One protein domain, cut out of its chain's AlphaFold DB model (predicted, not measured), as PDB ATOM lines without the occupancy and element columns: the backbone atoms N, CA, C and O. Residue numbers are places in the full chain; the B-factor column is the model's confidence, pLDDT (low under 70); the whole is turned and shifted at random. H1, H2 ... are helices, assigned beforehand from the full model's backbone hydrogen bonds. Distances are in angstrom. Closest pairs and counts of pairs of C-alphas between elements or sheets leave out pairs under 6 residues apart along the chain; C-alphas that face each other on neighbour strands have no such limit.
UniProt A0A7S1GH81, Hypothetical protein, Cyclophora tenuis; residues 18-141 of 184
ATOM      1  N   PHE A  18      37.423  -5.347   8.632       91.38
ATOM      2  CA  PHE A  18      36.082  -5.122   8.103       91.38
ATOM      3  C   PHE A  18      36.038  -5.500   6.624       91.38
ATOM      4  O   PHE A  18      36.983  -5.238   5.878       91.38
ATOM      5  N   ALA A  19      34.942  -6.125   6.212       91.62
ATOM      6  CA  ALA A  19      34.711  -6.513   4.835       91.62
ATOM      7  C   ALA A  19      33.327  -6.024   4.383       91.62
ATOM      8  O   ALA A  19      32.377  -6.071   5.161       91.62
ATOM      9  N   PRO A  20      33.194  -5.558   3.131       92.00
ATOM     10  CA  PRO A  20      31.932  -5.022   2.633       92.00
ATOM     11  C   PRO A  20      30.915  -6.117   2.309       92.00
ATOM     12  O   PRO A  20      29.720  -5.864   2.374       92.00
ATOM     13  N   PHE A  21      31.370  -7.327   1.968       94.62
ATOM     14  CA  PHE A  21      30.511  -8.417   1.513       94.62
ATOM     15  C   PHE A  21      30.906  -9.748   2.154       94.62
ATOM     16  O   PHE A  21      32.079 -10.033   2.394       94.62
ATOM     17  N   THR A  22      29.904 -10.588   2.379       94.75
ATOM     18  CA  THR A  22      30.064 -12.025   2.587       94.75
ATOM     19  C   THR A  22      30.179 -12.721   1.233       94.75
ATOM     20  O   THR A  22      29.475 -12.369   0.289       94.75
ATOM     21  N   ALA A  23      31.014 -13.757   1.144       90.31
ATOM     22  CA  ALA A  23      31.167 -14.549  -0.081       90.31
ATOM     23  C   ALA A  23      29.970 -15.480  -0.370       90.31
ATOM     24  O   ALA A  23      30.023 -16.234  -1.332       90.31
ATOM     25  N   ALA A  24      28.946 -15.493   0.502       89.38
ATOM     26  CA  ALA A  24      27.734 -16.334   0.517       89.38
ATOM     27  C   ALA A  24      27.921 -17.869   0.445       89.38
ATOM     28  O   ALA A  24      27.235 -18.594   1.161       89.38
ATOM     29  N   GLY A  25      28.854 -18.389  -0.351       89.50
ATOM     30  CA  GLY A  25      29.243 -19.796  -0.410       89.50
ATOM     31  C   GLY A  25      30.158 -20.243   0.733       89.50
ATOM     32  O   GLY A  25      30.320 -21.446   0.940       89.50
ATOM     33  N   TYR A  26      30.759 -19.308   1.476       90.50
ATOM     34  CA  TYR A  26      31.521 -19.603   2.690       90.50
ATOM     35  C   TYR A  26      31.596 -18.381   3.616       90.50
ATOM     36  O   TYR A  26      32.220 -17.375   3.283       90.50
ATOM     37  N   PHE A  27      30.979 -18.483   4.790       93.62
ATOM     38  CA  PHE A  27      31.160 -17.572   5.921       93.62
ATOM     39  C   PHE A  27      30.853 -18.322   7.223       93.62
ATOM     40  O   PHE A  27      30.277 -19.412   7.199       93.62
ATOM     41  N   VAL A  28      31.247 -17.753   8.362       93.31
ATOM     42  CA  VAL A  28      30.987 -18.314   9.693       93.31
ATOM     43  C   VAL A  28      30.237 -17.273  10.513       93.31
ATOM     44  O   VAL A  28      30.637 -16.113  10.549       93.31
ATOM     45  N   ALA A  29      29.154 -17.690  11.160       94.88
ATOM     46  CA  ALA A  29      28.341 -16.855  12.036       94.88
ATOM     47  C   ALA A  29      27.722 -17.712  13.147       94.88
ATOM     48  O   ALA A  29      27.659 -18.941  13.033       94.88
ATOM     49  N   HIS A  30      27.247 -17.069  14.216       96.38
ATOM     50  CA  HIS A  30      26.412 -17.741  15.209       96.38
ATOM     51  C   HIS A  30      25.128 -18.253  14.540       96.38
ATOM     52  O   HIS A  30      24.557 -17.563  13.699       96.38
ATOM     53  N   SER A  31      24.662 -19.451  14.902       96.31
ATOM     54  CA  SER A  31      23.537 -20.120  14.222       96.31
ATOM     55  C   SER A  31      22.213 -19.355  14.301       96.31
ATOM     56  O   SER A  31      21.317 -19.593  13.493       96.31
ATOM     57  N   GLU A  32      22.096 -18.418  15.238       96.25
ATOM     58  CA  GLU A  32      20.953 -17.520  15.405       96.25
ATOM     59  C   GLU A  32      20.622 -16.710  14.146       96.25
ATOM     60  O   GLU A  32      19.442 -16.479  13.877       96.25
ATOM     61  N   PHE A  33      21.614 -16.430  13.288       95.44
ATOM     62  CA  PHE A  33      21.378 -15.760  12.006       95.44
ATOM     63  C   PHE A  33      20.375 -16.517  11.122       95.44
ATOM     64  O   PHE A  33      19.666 -15.900  10.338       95.44
ATOM     65  N   LEU A  34      20.258 -17.845  11.258       95.00
ATOM     66  CA  LEU A  34      19.280 -18.636  10.504       95.00
ATOM     67  C   LEU A  34      17.833 -18.300  10.887       95.00
ATOM     68  O   LEU A  34      16.923 -18.557  10.100       95.00
ATOM     69  N   ARG A  35      17.613 -17.766  12.096       95.31
ATOM     70  CA  ARG A  35      16.301 -17.326  12.586       95.31
ATOM     71  C   ARG A  35      16.066 -15.848  12.293       95.31
ATOM     72  O   ARG A  35      14.953 -15.486  11.937       95.31
ATOM     73  N   GLU A  36      17.100 -15.023  12.433       96.00
ATOM     74  CA  GLU A  36      17.016 -13.569  12.248       96.00
ATOM     75  C   GLU A  36      17.057 -13.153  10.771       96.00
ATOM     76  O   GLU A  36      16.323 -12.265  10.348       96.00
ATOM     77  N   VAL A  37      17.893 -13.822   9.975       97.00
ATOM     78  CA  VAL A  37      18.130 -13.558   8.550       97.00
ATOM     79  C   VAL A  37      18.051 -14.875   7.759       97.00
ATOM     80  O   VAL A  37      19.035 -15.315   7.155       97.00
ATOM     81  N   PRO A  38      16.884 -15.553   7.746       95.44
ATOM     82  CA  PRO A  38      16.734 -16.831   7.057       95.44
ATOM     83  C   PRO A  38      16.996 -16.687   5.555       95.44
ATOM     84  O   PRO A  38      16.700 -15.651   4.952       95.44
ATOM     85  N   PHE A  39      17.502 -17.740   4.913       94.88
ATOM     86  CA  PHE A  39      17.596 -17.771   3.452       94.88
ATOM     87  C   PHE A  39      16.214 -17.579   2.821       94.88
ATOM     88  O   PHE A  39      15.232 -18.165   3.272       94.88
ATOM     89  N   ASP A  40      16.148 -16.753   1.777       96.19
ATOM     90  CA  ASP A  40      14.905 -16.460   1.067       96.19
ATOM     91  C   ASP A  40      14.536 -17.641   0.146       96.19
ATOM     92  O   ASP A  40      15.219 -17.867  -0.861       96.19
ATOM     93  N   PRO A  41      13.463 -18.403   0.439       96.06
ATOM     94  CA  PRO A  41      13.088 -19.566  -0.361       96.06
ATOM     95  C   PRO A  41      12.564 -19.180  -1.753       96.06
ATOM     96  O   PRO A  41      12.407 -20.047  -2.611       96.06
ATOM     97  N   PHE A  42      12.312 -17.889  -2.005       95.94
ATOM     98  CA  PHE A  42      11.888 -17.354  -3.298       95.94
ATOM     99  C   PHE A  42      13.059 -16.882  -4.171       95.94
ATOM    100  O   PHE A  42      12.826 -16.250  -5.203       95.94
ATOM    101  N   LEU A  43      14.304 -17.212  -3.801       94.81
ATOM    102  CA  LEU A  43      15.504 -16.976  -4.611       94.81
ATOM    103  C   LEU A  43      16.118 -18.257  -5.221       94.81
ATOM    104  O   LEU A  43      17.339 -18.431  -5.163       94.81
ATOM    105  N   PRO A  44      15.339 -19.180  -5.828       92.56
ATOM    106  CA  PRO A  44      15.938 -20.336  -6.477       92.56
ATOM    107  C   PRO A  44      16.745 -19.894  -7.705       92.56
ATOM    108  O   PRO A  44      16.449 -18.881  -8.339       92.56
ATOM    109  N   TRP A  45      17.745 -20.695  -8.077       91.81
ATOM    110  CA  TRP A  45      18.554 -20.497  -9.293       91.81
ATOM    111  C   TRP A  45      19.467 -19.262  -9.295       91.81
ATOM    112  O   TRP A  45      20.116 -19.002 -10.303       91.81
ATOM    113  N   ILE A  46      19.543 -18.509  -8.195       91.62
ATOM    114  CA  ILE A  46      20.489 -17.399  -8.076       91.62
ATOM    115  C   ILE A  46      21.901 -17.950  -7.857       91.62
ATOM    116  O   ILE A  46      22.155 -18.678  -6.902       91.62
ATOM    117  N   PHE A  47      22.809 -17.567  -8.753       88.38
ATOM    118  CA  PHE A  47      24.262 -17.696  -8.585       88.38
ATOM    119  C   PHE A  47      24.988 -16.345  -8.709       88.38
ATOM    120  O   PHE A  47      26.179 -16.250  -8.462       88.38
ATOM    121  N   MET A  48      24.290 -15.311  -9.182       89.19
ATOM    122  CA  MET A  48      24.804 -13.946  -9.214       89.19
ATOM    123  C   MET A  48      23.800 -13.057  -8.492       89.19
ATOM    124  O   MET A  48      22.682 -12.867  -8.978       89.19
ATOM    125  N   GLY A  49      24.204 -12.513  -7.349       92.38
ATOM    126  CA  GLY A  49      23.405 -11.599  -6.528       92.38
ATOM    127  C   GLY A  49      23.173 -12.088  -5.097       92.38
ATOM    128  O   GLY A  49      22.760 -11.300  -4.251       92.38
ATOM    129  N   GLU A  50      23.474 -13.351  -4.812       94.06
ATOM    130  CA  GLU A  50      23.428 -13.971  -3.488       94.06
ATOM    131  C   GLU A  50      24.387 -13.302  -2.495       94.06
ATOM    132  O   GLU A  50      24.014 -13.092  -1.345       94.06
ATOM    133  N   GLU A  51      25.582 -12.900  -2.937       96.00
ATOM    134  CA  GLU A  51      26.567 -12.236  -2.076       96.00
ATOM    135  C   GLU A  51      26.047 -10.882  -1.584       96.00
ATOM    136  O   GLU A  51      26.000 -10.629  -0.379       96.00
ATOM    137  N   ILE A  52      25.581 -10.022  -2.493       96.38
ATOM    138  CA  ILE A  52      25.077  -8.693  -2.127       96.38
ATOM    139  C   ILE A  52      23.776  -8.774  -1.323       96.38
ATOM    140  O   ILE A  52      23.640  -8.055  -0.334       96.38
ATOM    141  N   ILE A  53      22.836  -9.657  -1.683       96.88
ATOM    142  CA  ILE A  53      21.575  -9.773  -0.937       96.88
ATOM    143  C   ILE A  53      21.797 -10.378   0.451       96.88
ATOM    144  O   ILE A  53      21.184  -9.928   1.411       96.88
ATOM    145  N   MET A  54      22.704 -11.350   0.603       97.06
ATOM    146  CA  MET A  54      23.022 -11.891   1.925       97.06
ATOM    147  C   MET A  54      23.715 -10.838   2.793       97.06
ATOM    148  O   MET A  54      23.352 -10.654   3.951       97.06
ATOM    149  N   SER A  55      24.677 -10.110   2.223       97.69
ATOM    150  CA  SER A  55      25.462  -9.107   2.952       97.69
ATOM    151  C   SER A  55      24.608  -7.927   3.414       97.69
ATOM    152  O   SER A  55      24.668  -7.547   4.580       97.69
ATOM    153  N   THR A  56      23.754  -7.401   2.531       97.88
ATOM    154  CA  THR A  56      22.800  -6.331   2.872       97.88
ATOM    155  C   THR A  56      21.838  -6.767   3.971       97.88
ATOM    156  O   THR A  56      21.662  -6.044   4.949       97.88
ATOM    157  N   ARG A  57      21.255  -7.967   3.869       97.69
ATOM    158  CA  ARG A  57      20.311  -8.479   4.871       97.69
ATOM    159  C   ARG A  57      20.967  -8.730   6.230       97.69
ATOM    160  O   ARG A  57      20.395  -8.351   7.246       97.69
ATOM    161  N   LEU A  58      22.176  -9.296   6.264       97.81
ATOM    162  CA  LEU A  58      22.950  -9.449   7.502       97.81
ATOM    163  C   LEU A  58      23.252  -8.091   8.138       97.81
ATOM    164  O   LEU A  58      22.973  -7.879   9.316       97.81
ATOM    165  N   TRP A  59      23.788  -7.154   7.358       97.62
ATOM    166  CA  TRP A  59      24.211  -5.865   7.892       97.62
ATOM    167  C   TRP A  59      23.033  -5.032   8.402       97.62
ATOM    168  O   TRP A  59      23.097  -4.469   9.494       97.62
ATOM    169  N   THR A  60      21.927  -5.006   7.656       98.19
ATOM    170  CA  THR A  60      20.689  -4.320   8.072       98.19
ATOM    171  C   THR A  60      20.021  -4.993   9.277       98.19
ATOM    172  O   THR A  60      19.304  -4.329  10.023       98.19
ATOM    173  N   ALA A  61      20.303  -6.275   9.538       97.62
ATOM    174  CA  ALA A  61      19.923  -6.976  10.767       97.62
ATOM    175  C   ALA A  61      20.888  -6.744  11.947       97.62
ATOM    176  O   ALA A  61      20.624  -7.214  13.048       97.62
ATOM    177  N   GLY A  62      21.971  -5.985  11.753       96.50
ATOM    178  CA  GLY A  62      22.902  -5.595  12.815       96.50
ATOM    179  C   GLY A  62      24.175  -6.437  12.892       96.50
ATOM    180  O   GLY A  62      24.974  -6.231  13.805       96.50
ATOM    181  N   TYR A  63      24.394  -7.343  11.938       96.56
ATOM    182  CA  TYR A  63      25.637  -8.103  11.849       96.56
ATOM    183  C   TYR A  63      26.768  -7.249  11.278       96.56
ATOM    184  O   TYR A  63      26.587  -6.466  10.344       96.56
ATOM    185  N   ASP A  64      27.966  -7.470  11.804       94.62
ATOM    186  CA  ASP A  64      29.195  -6.863  11.307       94.62
ATOM    187  C   ASP A  64      29.967  -7.895  10.488       94.62
ATOM    188  O   ASP A  64      30.119  -9.050  10.894       94.62
ATOM    189  N   ILE A  65      30.424  -7.487   9.305       94.38
ATOM    190  CA  ILE A  65      31.051  -8.383   8.334       94.38
ATOM    191  C   ILE A  65      32.564  -8.178   8.389       94.38
ATOM    192  O   ILE A  65      33.066  -7.066   8.209       94.38
ATOM    193  N   PHE A  66      33.292  -9.270   8.612       92.19
ATOM    194  CA  PHE A  66      34.747  -9.268   8.706       92.19
ATOM    195  C   PHE A  66      35.364 -10.321   7.789       92.19
ATOM    196  O   PHE A  66      34.831 -11.422   7.638       92.19
ATOM    197  N   SER A  67      36.528 -10.009   7.229       89.50
ATOM    198  CA  SER A  67      37.434 -11.001   6.669       89.50
ATOM    199  C   SER A  67      38.355 -11.549   7.769       89.50
ATOM    200  O   SER A  67      38.792 -10.803   8.657       89.50
ATOM    201  N   PRO A  68      38.647 -12.862   7.754       88.06
ATOM    202  CA  PRO A  68      39.521 -13.467   8.750       88.06
ATOM    203  C   PRO A  68      40.955 -12.940   8.610       88.06
ATOM    204  O   PRO A  68      41.415 -12.630   7.514       88.06
ATOM    205  N   SER A  69      41.686 -12.886   9.723       87.81
ATOM    206  CA  SER A  69      43.106 -12.503   9.749       87.81
ATOM    207  C   SER A  69      44.030 -13.512   9.062       87.81
ATOM    208  O   SER A  69      45.133 -13.159   8.645       87.81
ATOM    209  N   GLN A  70      43.579 -14.763   8.961       84.88
ATOM    210  CA  GLN A  70      44.303 -15.875   8.363       84.88
ATOM    211  C   GLN A  70      43.418 -16.604   7.355       84.88
ATOM    212  O   GLN A  70      42.246 -16.889   7.621       84.88
ATOM    213  N   SER A  71      43.995 -16.973   6.215       82.38
ATOM    214  CA  SER A  71      43.277 -17.712   5.187       82.38
ATOM    215  C   SER A  71      43.185 -19.199   5.555       82.38
ATOM    216  O   SER A  71      44.094 -19.988   5.304       82.38
ATOM    217  N   VAL A  72      42.065 -19.626   6.138       82.12
ATOM    218  CA  VAL A  72      41.870 -21.019   6.598       82.12
ATOM    219  C   VAL A  72      41.449 -21.998   5.495       82.12
ATOM    220  O   VAL A  72      41.672 -23.201   5.614       82.12
ATOM    221  N   VAL A  73      40.845 -21.498   4.412       84.25
ATOM    222  CA  VAL A  73      40.311 -22.307   3.306       84.25
ATOM    223  C   VAL A  73      40.629 -21.634   1.973       84.25
ATOM    224  O   VAL A  73      40.385 -20.444   1.796       84.25
ATOM    225  N   GLY A  74      41.124 -22.413   1.009       82.19
ATOM    226  CA  GLY A  74      41.298 -21.971  -0.374       82.19
ATOM    227  C   GLY A  74      40.106 -22.360  -1.255       82.19
ATOM    228  O   GLY A  74      39.632 -23.496  -1.193       82.19
ATOM    229  N   HIS A  75      39.656 -21.449  -2.122       82.50
ATOM    230  CA  HIS A  75      38.609 -21.720  -3.112       82.50
ATOM    231  C   HIS A  75      39.179 -21.749  -4.538       82.50
ATOM    232  O   HIS A  75      39.752 -20.773  -5.019       82.50
ATOM    233  N   ILE A  76      38.992 -22.863  -5.254       83.62
ATOM    234  CA  ILE A  76      39.374 -22.971  -6.669       83.62
ATOM    235  C   ILE A  76      38.250 -22.374  -7.521       83.62
ATOM    236  O   ILE A  76      37.259 -23.053  -7.783       83.62
ATOM    237  N   TYR A  77      38.387 -21.122  -7.960       77.69
ATOM    238  CA  TYR A  77      37.375 -20.469  -8.804       77.69
ATOM    239  C   TYR A  77      37.372 -21.005 -10.238       77.69
ATOM    240  O   TYR A  77      36.328 -21.341 -10.801       77.69
ATOM    241  N   VAL A  78      38.553 -21.130 -10.849       78.88
ATOM    242  CA  VAL A  78      38.663 -21.583 -12.238       78.88
ATOM    243  C   VAL A  78      38.587 -23.104 -12.281       78.88
ATOM    244  O   VAL A  78      39.569 -23.804 -12.059       78.88
ATOM    245  N   ARG A  79      37.402 -23.626 -12.608       80.38
ATOM    246  CA  ARG A  79      37.171 -25.067 -12.780       80.38
ATOM    247  C   ARG A  79      36.650 -25.386 -14.180       80.38
ATOM    248  O   ARG A  79      35.517 -25.827 -14.344       80.38
ATOM    249  N   ARG A  80      37.479 -25.147 -15.208       78.88
ATOM    250  CA  ARG A  80      37.082 -25.249 -16.633       78.88
ATOM    251  C   ARG A  80      36.373 -26.559 -16.995       78.88
ATOM    252  O   ARG A  80      35.423 -26.523 -17.765       78.88
ATOM    253  N   HIS A  81      36.812 -27.677 -16.419       86.06
ATOM    254  CA  HIS A  81      36.310 -29.020 -16.729       86.06
ATOM    255  C   HIS A  81      35.543 -29.669 -15.570       86.06
ATOM    256  O   HIS A  81      35.444 -30.894 -15.513       86.06
ATOM    257  N   LYS A  82      35.071 -28.887 -14.591       88.38
ATOM    258  CA  LYS A  82      34.278 -29.423 -13.478       88.38
ATOM    259  C   LYS A  82      32.816 -29.003 -13.606       88.38
ATOM    260  O   LYS A  82      32.566 -27.913 -14.124       88.38
ATOM    261  N   PRO A  83      31.884 -29.833 -13.099       87.69
ATOM    262  CA  PRO A  83      30.470 -29.524 -13.160       87.69
ATOM    263  C   PRO A  83      30.139 -28.182 -12.512       87.69
ATOM    264  O   PRO A  83      30.669 -27.854 -11.448       87.69
ATOM    265  N   LYS A  84      29.230 -27.436 -13.136       88.75
ATOM    266  CA  LYS A  84      28.698 -26.171 -12.615       88.75
ATOM    267  C   LYS A  84      27.246 -26.320 -12.183       88.75
ATOM    268  O   LYS A  84      26.523 -27.181 -12.684       88.75
ATOM    269  N   PHE A  85      26.800 -25.446 -11.281       89.56
ATOM    270  CA  PHE A  85      25.423 -25.432 -10.783       89.56
ATOM    271  C   PHE A  85      24.390 -25.430 -11.924       89.56
ATOM    272  O   PHE A  85      23.526 -26.307 -11.984       89.56
ATOM    273  N   TRP A  86      24.546 -24.523 -12.893       91.00
ATOM    274  CA  TRP A  86      23.632 -24.389 -14.031       91.00
ATOM    275  C   TRP A  86      23.606 -25.607 -14.959       91.00
ATOM    276  O   TRP A  86      22.595 -25.857 -15.605       91.00
ATOM    277  N   GLU A  87      24.668 -26.414 -15.011       92.00
ATOM    278  CA  GLU A  87      24.665 -27.648 -15.806       92.00
ATOM    279  C   GLU A  87      23.718 -28.693 -15.215       92.00
ATOM    280  O   GLU A  87      23.100 -29.450 -15.959       92.00
ATOM    281  N   SER A  88      23.555 -28.719 -13.890       91.56
ATOM    282  CA  SER A  88      22.557 -29.576 -13.243       91.56
ATOM    283  C   SER A  88      21.138 -29.125 -13.589       91.56
ATOM    284  O   SER A  88      20.295 -29.966 -13.887       91.56
ATOM    285  N   VAL A  89      20.899 -27.810 -13.658       93.00
ATOM    286  CA  VAL A  89      19.625 -27.236 -14.125       93.00
ATOM    287  C   VAL A  89      19.374 -27.592 -15.595       93.00
ATOM    288  O   VAL A  89      18.282 -28.025 -15.948       93.00
ATOM    289  N   HIS A  90      20.394 -27.498 -16.454       93.31
ATOM    290  CA  HIS A  90      20.285 -27.895 -17.862       93.31
ATOM    291  C   HIS A  90      19.933 -29.375 -18.032       93.31
ATOM    292  O   HIS A  90      19.106 -29.698 -18.879       93.31
ATOM    293  N   ARG A  91      20.547 -30.263 -17.235       93.06
ATOM    294  CA  ARG A  91      20.264 -31.708 -17.268       93.06
ATOM    295  C   ARG A  91      18.870 -32.049 -16.748       93.06
ATOM    296  O   ARG A  91      18.249 -32.958 -17.281       93.06
ATOM    297  N   ALA A  92      18.404 -31.360 -15.707       94.12
ATOM    298  CA  ALA A  92      17.088 -31.603 -15.120       94.12
ATOM    299  C   ALA A  92      15.938 -31.113 -16.017       94.12
ATOM    300  O   ALA A  92      14.843 -31.662 -15.961       94.12
ATOM    301  N   PHE A  93      16.192 -30.085 -16.829       93.75
ATOM    302  CA  PHE A  93      15.179 -29.432 -17.651       93.75
ATOM    303  C   PHE A  93      15.605 -29.380 -19.124       93.75
ATOM    304  O   PHE A  93      15.396 -30.326 -19.878       93.75
ATOM    305  N   THR A  94      16.174 -28.260 -19.573       94.31
ATOM    306  CA  THR A  94      16.575 -28.046 -20.968       94.31
ATOM    307  C   THR A  94      17.847 -27.196 -21.012       94.31
ATOM    308  O   THR A  94      17.994 -26.274 -20.200       94.31
ATOM    309  N   PRO A  95      18.783 -27.462 -21.942       94.94
ATOM    310  CA  PRO A  95      19.974 -26.636 -22.110       94.94
ATOM    311  C   PRO A  95      19.644 -25.144 -22.256       94.94
ATOM    312  O   PRO A  95      18.745 -24.766 -23.001       94.94
ATOM    313  N   GLY A  96      20.373 -24.290 -21.533       93.00
ATOM    314  CA  GLY A  96      20.220 -22.833 -21.590       93.00
ATOM    315  C   GLY A  96      19.096 -22.247 -20.727       93.00
ATOM    316  O   GLY A  96      19.033 -21.027 -20.585       93.00
ATOM    317  N   VAL A  97      18.249 -23.071 -20.094       94.38
ATOM    318  CA  VAL A  97      17.090 -22.582 -19.318       94.38
ATOM    319  C   VAL A  97      17.471 -21.838 -18.031       94.38
ATOM    320  O   VAL A  97      16.691 -21.029 -17.532       94.38
ATOM    321  N   HIS A  98      18.680 -22.058 -17.503       95.00
ATOM    322  CA  HIS A  98      19.140 -21.424 -16.265       95.00
ATOM    323  C   HIS A  98      19.113 -19.892 -16.342       95.00
ATOM    324  O   HIS A  98      18.668 -19.242 -15.403       95.00
ATOM    325  N   ASN A  99      19.551 -19.303 -17.459       93.88
ATOM    326  CA  ASN A  99      19.663 -17.847 -17.568       93.88
ATOM    327  C   ASN A  99      18.289 -17.146 -17.540       93.88
ATOM    328  O   ASN A  99      18.136 -16.213 -16.755       93.88
ATOM    329  N   PRO A 100      17.272 -17.593 -18.308       93.75
ATOM    330  CA  PRO A 100      15.899 -17.118 -18.142       93.75
ATOM    331  C   PRO A 100      15.346 -17.299 -16.723       93.75
ATOM    332  O   PRO A 100      14.733 -16.373 -16.196       93.75
ATOM    333  N   LEU A 101      15.588 -18.454 -16.084       93.31
ATOM    334  CA  LEU A 101      15.156 -18.699 -14.701       93.31
ATOM    335  C   LEU A 101      15.783 -17.688 -13.734       93.31
ATOM    336  O   LEU A 101      15.063 -17.022 -12.992       93.31
ATOM    337  N   GLN A 102      17.103 -17.515 -13.794       94.38
ATOM    338  CA  GLN A 102      17.821 -16.555 -12.962       94.38
ATOM    339  C   GLN A 102      17.345 -15.120 -13.222       94.38
ATOM    340  O   GLN A 102      17.118 -14.376 -12.275       94.38
ATOM    341  N   ALA A 103      17.150 -14.723 -14.484       92.62
ATOM    342  CA  ALA A 103      16.720 -13.371 -14.842       92.62
ATOM    343  C   ALA A 103      15.352 -13.003 -14.243       92.62
ATOM    344  O   ALA A 103      15.166 -11.868 -13.802       92.62
ATOM    345  N   MET A 104      14.415 -13.956 -14.180       91.25
ATOM    346  CA  MET A 104      13.120 -13.744 -13.525       91.25
ATOM    347  C   MET A 104      13.276 -13.499 -12.023       91.25
ATOM    348  O   MET A 104      12.688 -12.560 -11.486       91.25
ATOM    349  N   ILE A 105      14.081 -14.320 -11.349       94.12
ATOM    350  CA  ILE A 105      14.253 -14.272  -9.891       94.12
ATOM    351  C   ILE A 105      15.123 -13.086  -9.456       94.12
ATOM    352  O   ILE A 105      14.873 -12.486  -8.411       94.12
ATOM    353  N   LEU A 106      16.081 -12.661 -10.285       95.88
ATOM    354  CA  LEU A 106      16.964 -11.529  -9.996       95.88
ATOM    355  C   LEU A 106      16.186 -10.226  -9.763       95.88
ATOM    356  O   LEU A 106      16.627  -9.369  -9.005       95.88
ATOM    357  N   ASN A 107      15.001 -10.082 -10.356       95.38
ATOM    358  CA  ASN A 107      14.135  -8.932 -10.113       95.38
ATOM    359  C   ASN A 107      13.662  -8.828  -8.655       95.38
ATOM    360  O   ASN A 107      13.461  -7.719  -8.168       95.38
ATOM    361  N   ARG A 108      13.544  -9.948  -7.930       96.44
ATOM    362  CA  ARG A 108      13.266  -9.936  -6.488       96.44
ATOM    363  C   ARG A 108      14.453  -9.389  -5.693       96.44
ATOM    364  O   ARG A 108      14.246  -8.608  -4.771       96.44
ATOM    365  N   VAL A 109      15.683  -9.751  -6.066       96.81
ATOM    366  CA  VAL A 109      16.902  -9.173  -5.469       96.81
ATOM    367  C   VAL A 109      16.961  -7.674  -5.755       96.81
ATOM    368  O   VAL A 109      17.112  -6.875  -4.839       96.81
ATOM    369  N   LYS A 110      16.754  -7.277  -7.014       96.44
ATOM    370  CA  LYS A 110      16.740  -5.870  -7.425       96.44
ATOM    371  C   LYS A 110      15.685  -5.046  -6.683       96.44
ATOM    372  O   LYS A 110      15.975  -3.928  -6.277       96.44
ATOM    373  N   TYR A 111      14.494  -5.602  -6.474       97.00
ATOM    374  CA  TYR A 111      13.453  -4.969  -5.664       97.00
ATOM    375  C   TYR A 111      13.926  -4.706  -4.237       97.00
ATOM    376  O   TYR A 111      13.849  -3.578  -3.766       97.00
ATOM    377  N   GLN A 112      14.459  -5.737  -3.575       96.94
ATOM    378  CA  GLN A 112      14.939  -5.631  -2.197       96.94
ATOM    379  C   GLN A 112      16.114  -4.651  -2.059       96.94
ATOM    380  O   GLN A 112      16.232  -3.986  -1.039       96.94
ATOM    381  N   LEU A 113      16.951  -4.529  -3.093       97.00
ATOM    382  CA  LEU A 113      18.059  -3.570  -3.144       97.00
ATOM    383  C   LEU A 113      17.636  -2.149  -3.559       97.00
ATOM    384  O   LEU A 113      18.468  -1.249  -3.541       97.00
ATOM    385  N   GLY A 114      16.372  -1.926  -3.933       96.19
ATOM    386  CA  GLY A 114      15.865  -0.596  -4.284       96.19
ATOM    387  C   GLY A 114      16.182  -0.128  -5.708       96.19
ATOM    388  O   GLY A 114      16.241   1.074  -5.953       96.19
ATOM    389  N   TYR A 115      16.371  -1.040  -6.667       96.88
ATOM    390  CA  TYR A 115      16.508  -0.660  -8.080       96.88
ATOM    391  C   TYR A 115      15.204  -0.042  -8.616       96.88
ATOM    392  O   TYR A 115      14.158  -0.701  -8.545       96.88
ATOM    393  N   PRO A 116      15.240   1.150  -9.245       95.94
ATOM    394  CA  PRO A 116      14.042   1.798  -9.782       95.94
ATOM    395  C   PRO A 116      13.291   0.954 -10.818       95.94
ATOM    396  O   PRO A 116      12.063   0.900 -10.805       95.94
ATOM    397  N   GLU A 117      14.000   0.233 -11.692       94.50
ATOM    398  CA  GLU A 117      13.364  -0.628 -12.699       94.50
ATOM    399  C   GLU A 117      12.668  -1.865 -12.108       94.50
ATOM    400  O   GLU A 117      11.881  -2.521 -12.791       94.50
ATOM    401  N   ALA A 118      12.964  -2.191 -10.850       95.44
ATOM    402  CA  ALA A 118      12.348  -3.276 -10.104       95.44
ATOM    403  C   ALA A 118      11.345  -2.750  -9.068       95.44
ATOM    404  O   ALA A 118      10.980  -3.488  -8.157       95.44
ATOM    405  N   ALA A 119      10.880  -1.502  -9.198       95.12
ATOM    406  CA  ALA A 119       9.849  -0.948  -8.332       95.12
ATOM    407  C   ALA A 119       8.571  -1.810  -8.327       95.12
ATOM    408  O   ALA A 119       8.238  -2.515  -9.290       95.12
ATOM    409  N   LYS A 120       7.844  -1.759  -7.203       93.88
ATOM    410  CA  LYS A 120       6.702  -2.638  -6.909       93.88
ATOM    411  C   LYS A 120       5.654  -2.649  -8.014       93.88
ATOM    412  O   LYS A 120       5.091  -3.702  -8.288       93.88
ATOM    413  N   ASP A 121       5.367  -1.508  -8.624       94.31
ATOM    414  CA  ASP A 121       4.413  -1.294  -9.713       94.31
ATOM    415  C   ASP A 121       4.933  -1.803 -11.070       94.31
ATOM    416  O   ASP A 121       4.166  -2.423 -11.815       94.31
ATOM    417  N   MET A 122       6.237  -1.685 -11.320       93.44
ATOM    418  CA  MET A 122       6.910  -2.119 -12.551       93.44
ATOM    419  C   MET A 122       7.114  -3.640 -12.640       93.44
ATOM    420  O   MET A 122       7.084  -4.212 -13.732       93.44
ATOM    421  N   LEU A 123       7.260  -4.327 -11.501       92.44
ATOM    422  CA  LEU A 123       7.524  -5.768 -11.464       92.44
ATOM    423  C   LEU A 123       6.395  -6.623 -12.036       92.44
ATOM    424  O   LEU A 123       5.228  -6.494 -11.646       92.44
ATOM    425  N   LYS A 124       6.767  -7.583 -12.885       90.44
ATOM    426  CA  LYS A 124       5.888  -8.641 -13.389       90.44
ATOM    427  C   LYS A 124       6.660  -9.973 -13.433       90.44
ATOM    428  O   LYS A 124       7.771  -9.983 -13.957       90.44
ATOM    429  N   PRO A 125       6.089 -11.084 -12.926       92.50
ATOM    430  CA  PRO A 125       4.809 -11.180 -12.216       92.50
ATOM    431  C   PRO A 125       4.897 -10.672 -10.762       92.50
ATOM    432  O   PRO A 125       5.954 -10.711 -10.138       92.50
ATOM    433  N   LYS A 126       3.764 -10.237 -10.185       94.19
ATOM    434  CA  LYS A 126       3.697  -9.780  -8.777       94.19
ATOM    435  C   LYS A 126       3.990 -10.890  -7.763       94.19
ATOM    436  O   LYS A 126       4.341 -10.596  -6.628       94.19
ATOM    437  N   THR A 127       3.905 -12.152  -8.179       95.12
ATOM    438  CA  THR A 127       4.279 -13.321  -7.370       95.12
ATOM    439  C   THR A 127       5.753 -13.311  -6.962       95.12
ATOM    440  O   THR A 127       6.097 -13.940  -5.966       95.12
ATOM    441  N   LEU A 128       6.620 -12.545  -7.635       94.69
ATOM    442  CA  LEU A 128       7.993 -12.300  -7.172       94.69
ATOM    443  C   LEU A 128       8.053 -11.614  -5.798       94.69
ATOM    444  O   LEU A 128       9.061 -11.726  -5.107       94.69
ATOM    445  N   LEU A 129       6.976 -10.944  -5.376       96.12
ATOM    446  CA  LEU A 129       6.860 -10.285  -4.073       96.12
ATOM    447  C   LEU A 129       6.173 -11.162  -3.014       96.12
ATOM    448  O   LEU A 129       5.864 -10.683  -1.924       96.12
ATOM    449  N   THR A 130       5.930 -12.444  -3.310       96.88
ATOM    450  CA  THR A 130       5.333 -13.377  -2.342       96.88
ATOM    451  C   THR A 130       6.177 -13.413  -1.074       96.88
ATOM    452  O   THR A 130       7.388 -13.632  -1.146       96.88
ATOM    453  N   ALA A 131       5.540 -13.143   0.068       96.81
ATOM    454  CA  ALA A 131       6.169 -13.087   1.388       96.81
ATOM    455  C   ALA A 131       7.458 -12.237   1.455       96.81
ATOM    456  O   ALA A 131       8.301 -12.487   2.307       96.81
ATOM    457  N   VAL A 132       7.642 -11.249   0.566       96.12
ATOM    458  CA  VAL A 132       8.917 -10.512   0.459       96.12
ATOM    459  C   VAL A 132       9.316  -9.828   1.762       96.12
ATOM    460  O   VAL A 132      10.476  -9.883   2.137       96.12
ATOM    461  N   GLU A 133       8.344  -9.307   2.509       94.69
ATOM    462  CA  GLU A 133       8.581  -8.655   3.801       94.69
ATOM    463  C   GLU A 133       9.183  -9.602   4.857       94.69
ATOM    464  O   GLU A 133       9.926  -9.155   5.720       94.69
ATOM    465  N   GLN A 134       8.927 -10.915   4.775       95.25
ATOM    466  CA  GLN A 134       9.484 -11.909   5.711       95.25
ATOM    467  C   GLN A 134      10.969 -12.197   5.455       95.25
ATOM    468  O   GLN A 134      11.654 -12.737   6.320       95.25
ATOM    469  N   TYR A 135      11.455 -11.862   4.259       95.94
ATOM    470  CA  TYR A 135      12.819 -12.135   3.812       95.94
ATOM    471  C   TYR A 135      13.540 -10.862   3.365       95.94
ATOM    472  O   TYR A 135      14.559 -10.960   2.694       95.94
ATOM    473  N   SER A 136      13.020  -9.691   3.735       92.94
ATOM    474  CA  SER A 136      13.571  -8.391   3.356       92.94
ATOM    475  C   SER A 136      14.784  -8.015   4.223       92.94
ATOM    476  O   SER A 136      15.387  -8.861   4.893       92.94
ATOM    477  N   MET A 137      15.161  -6.738   4.176       97.06
ATOM    478  CA  MET A 137      16.191  -6.134   5.021       97.06
ATOM    479  C   MET A 137      15.811  -6.183   6.504       97.06
ATOM    480  O   MET A 137      14.632  -6.150   6.858       97.06
ATOM    481  N   GLY A 138      16.824  -6.231   7.368       96.19
ATOM    482  CA  GLY A 138      16.643  -6.056   8.804       96.19
ATOM    483  C   GLY A 138      16.310  -4.608   9.182       96.19
ATOM    484  O   GLY A 138      16.305  -3.702   8.350       96.19
ATOM    485  N   THR A 139      16.025  -4.396  10.465       96.50
ATOM    486  CA  THR A 139      15.575  -3.102  11.008       96.50
ATOM    487  C   THR A 139      16.620  -2.395  11.867       96.50
ATOM    488  O   THR A 139      16.371  -1.285  12.332       96.50
ATOM    489  N   ALA A 140      17.780  -3.015  12.094       97.62
ATOM    490  CA  ALA A 140      18.821  -2.463  12.952       97.62
ATOM    491  C   ALA A 140      19.571  -1.306  12.281       97.62
ATOM    492  O   ALA A 140      20.025  -0.397  12.973       97.62
ATOM    493  N   ARG A 141      19.722  -1.346  10.949       97.19
ATOM    494  CA  ARG A 141      20.427  -0.312  10.180       97.19
ATOM    495  C   ARG A 141      19.771  -0.072   8.812       97.19
ATOM    496  O   ARG A 141      19.325  -1.043   8.196       97.19
TER     497      ARG A 141
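Overview. This is residues 18 to 141 of the 184 residues of the protein "Hypothetical protein" of Cyclophora tenuis (UniProt A0A7S1GH81). Little of this domain is regular structure: two helices, H2 and H4, run the same way at a shallow tilt of 16 degrees, close but not clearly touching, with H3 making a corner at the end of H4 where His 98 lies, and residues 61 to 84, with no named element, swing out in a wide arc from H2 to H3, of which residues 76 to 84 stick out. The printed part has 124 residues, 46 of them in six named helices, H1 to H6 in order, with no named strand: all helix. It is only just compact, close to loose (radius of gyration of the C-alphas 16.1 A), spanning 42 by 42 by 24 A.

Arrangement. H2, residues 50 to 60, and H4, residues 98 to 112, are close but not clearly touching; their closest C-alphas, Ile 53 and Val 109, are 6.5 A apart. H3, residues 85 to 92, only just touches H4, with 3 pairs of C-alphas within 8 A, the closest Trp 86 and His 98, 5.8 A. Every O i to N i+4 pair is within hydrogen-bond range in H2 and H3, and 8 of 11 in H4.

Along the chain. H1, residues 33 to 36, begins at C-alpha (21.378, -15.760, 12.006). H4 measures 21.6 A. H5 is residues 126 to 129; H6, residues 132 to 135, ends at C-alpha (12.819, -12.135, 3.812).

Size, cuts and confidence. The printed part has no cut. The links H1 to H2, H2 to H3 and H4 to H5 are long. No printed residue is under 70.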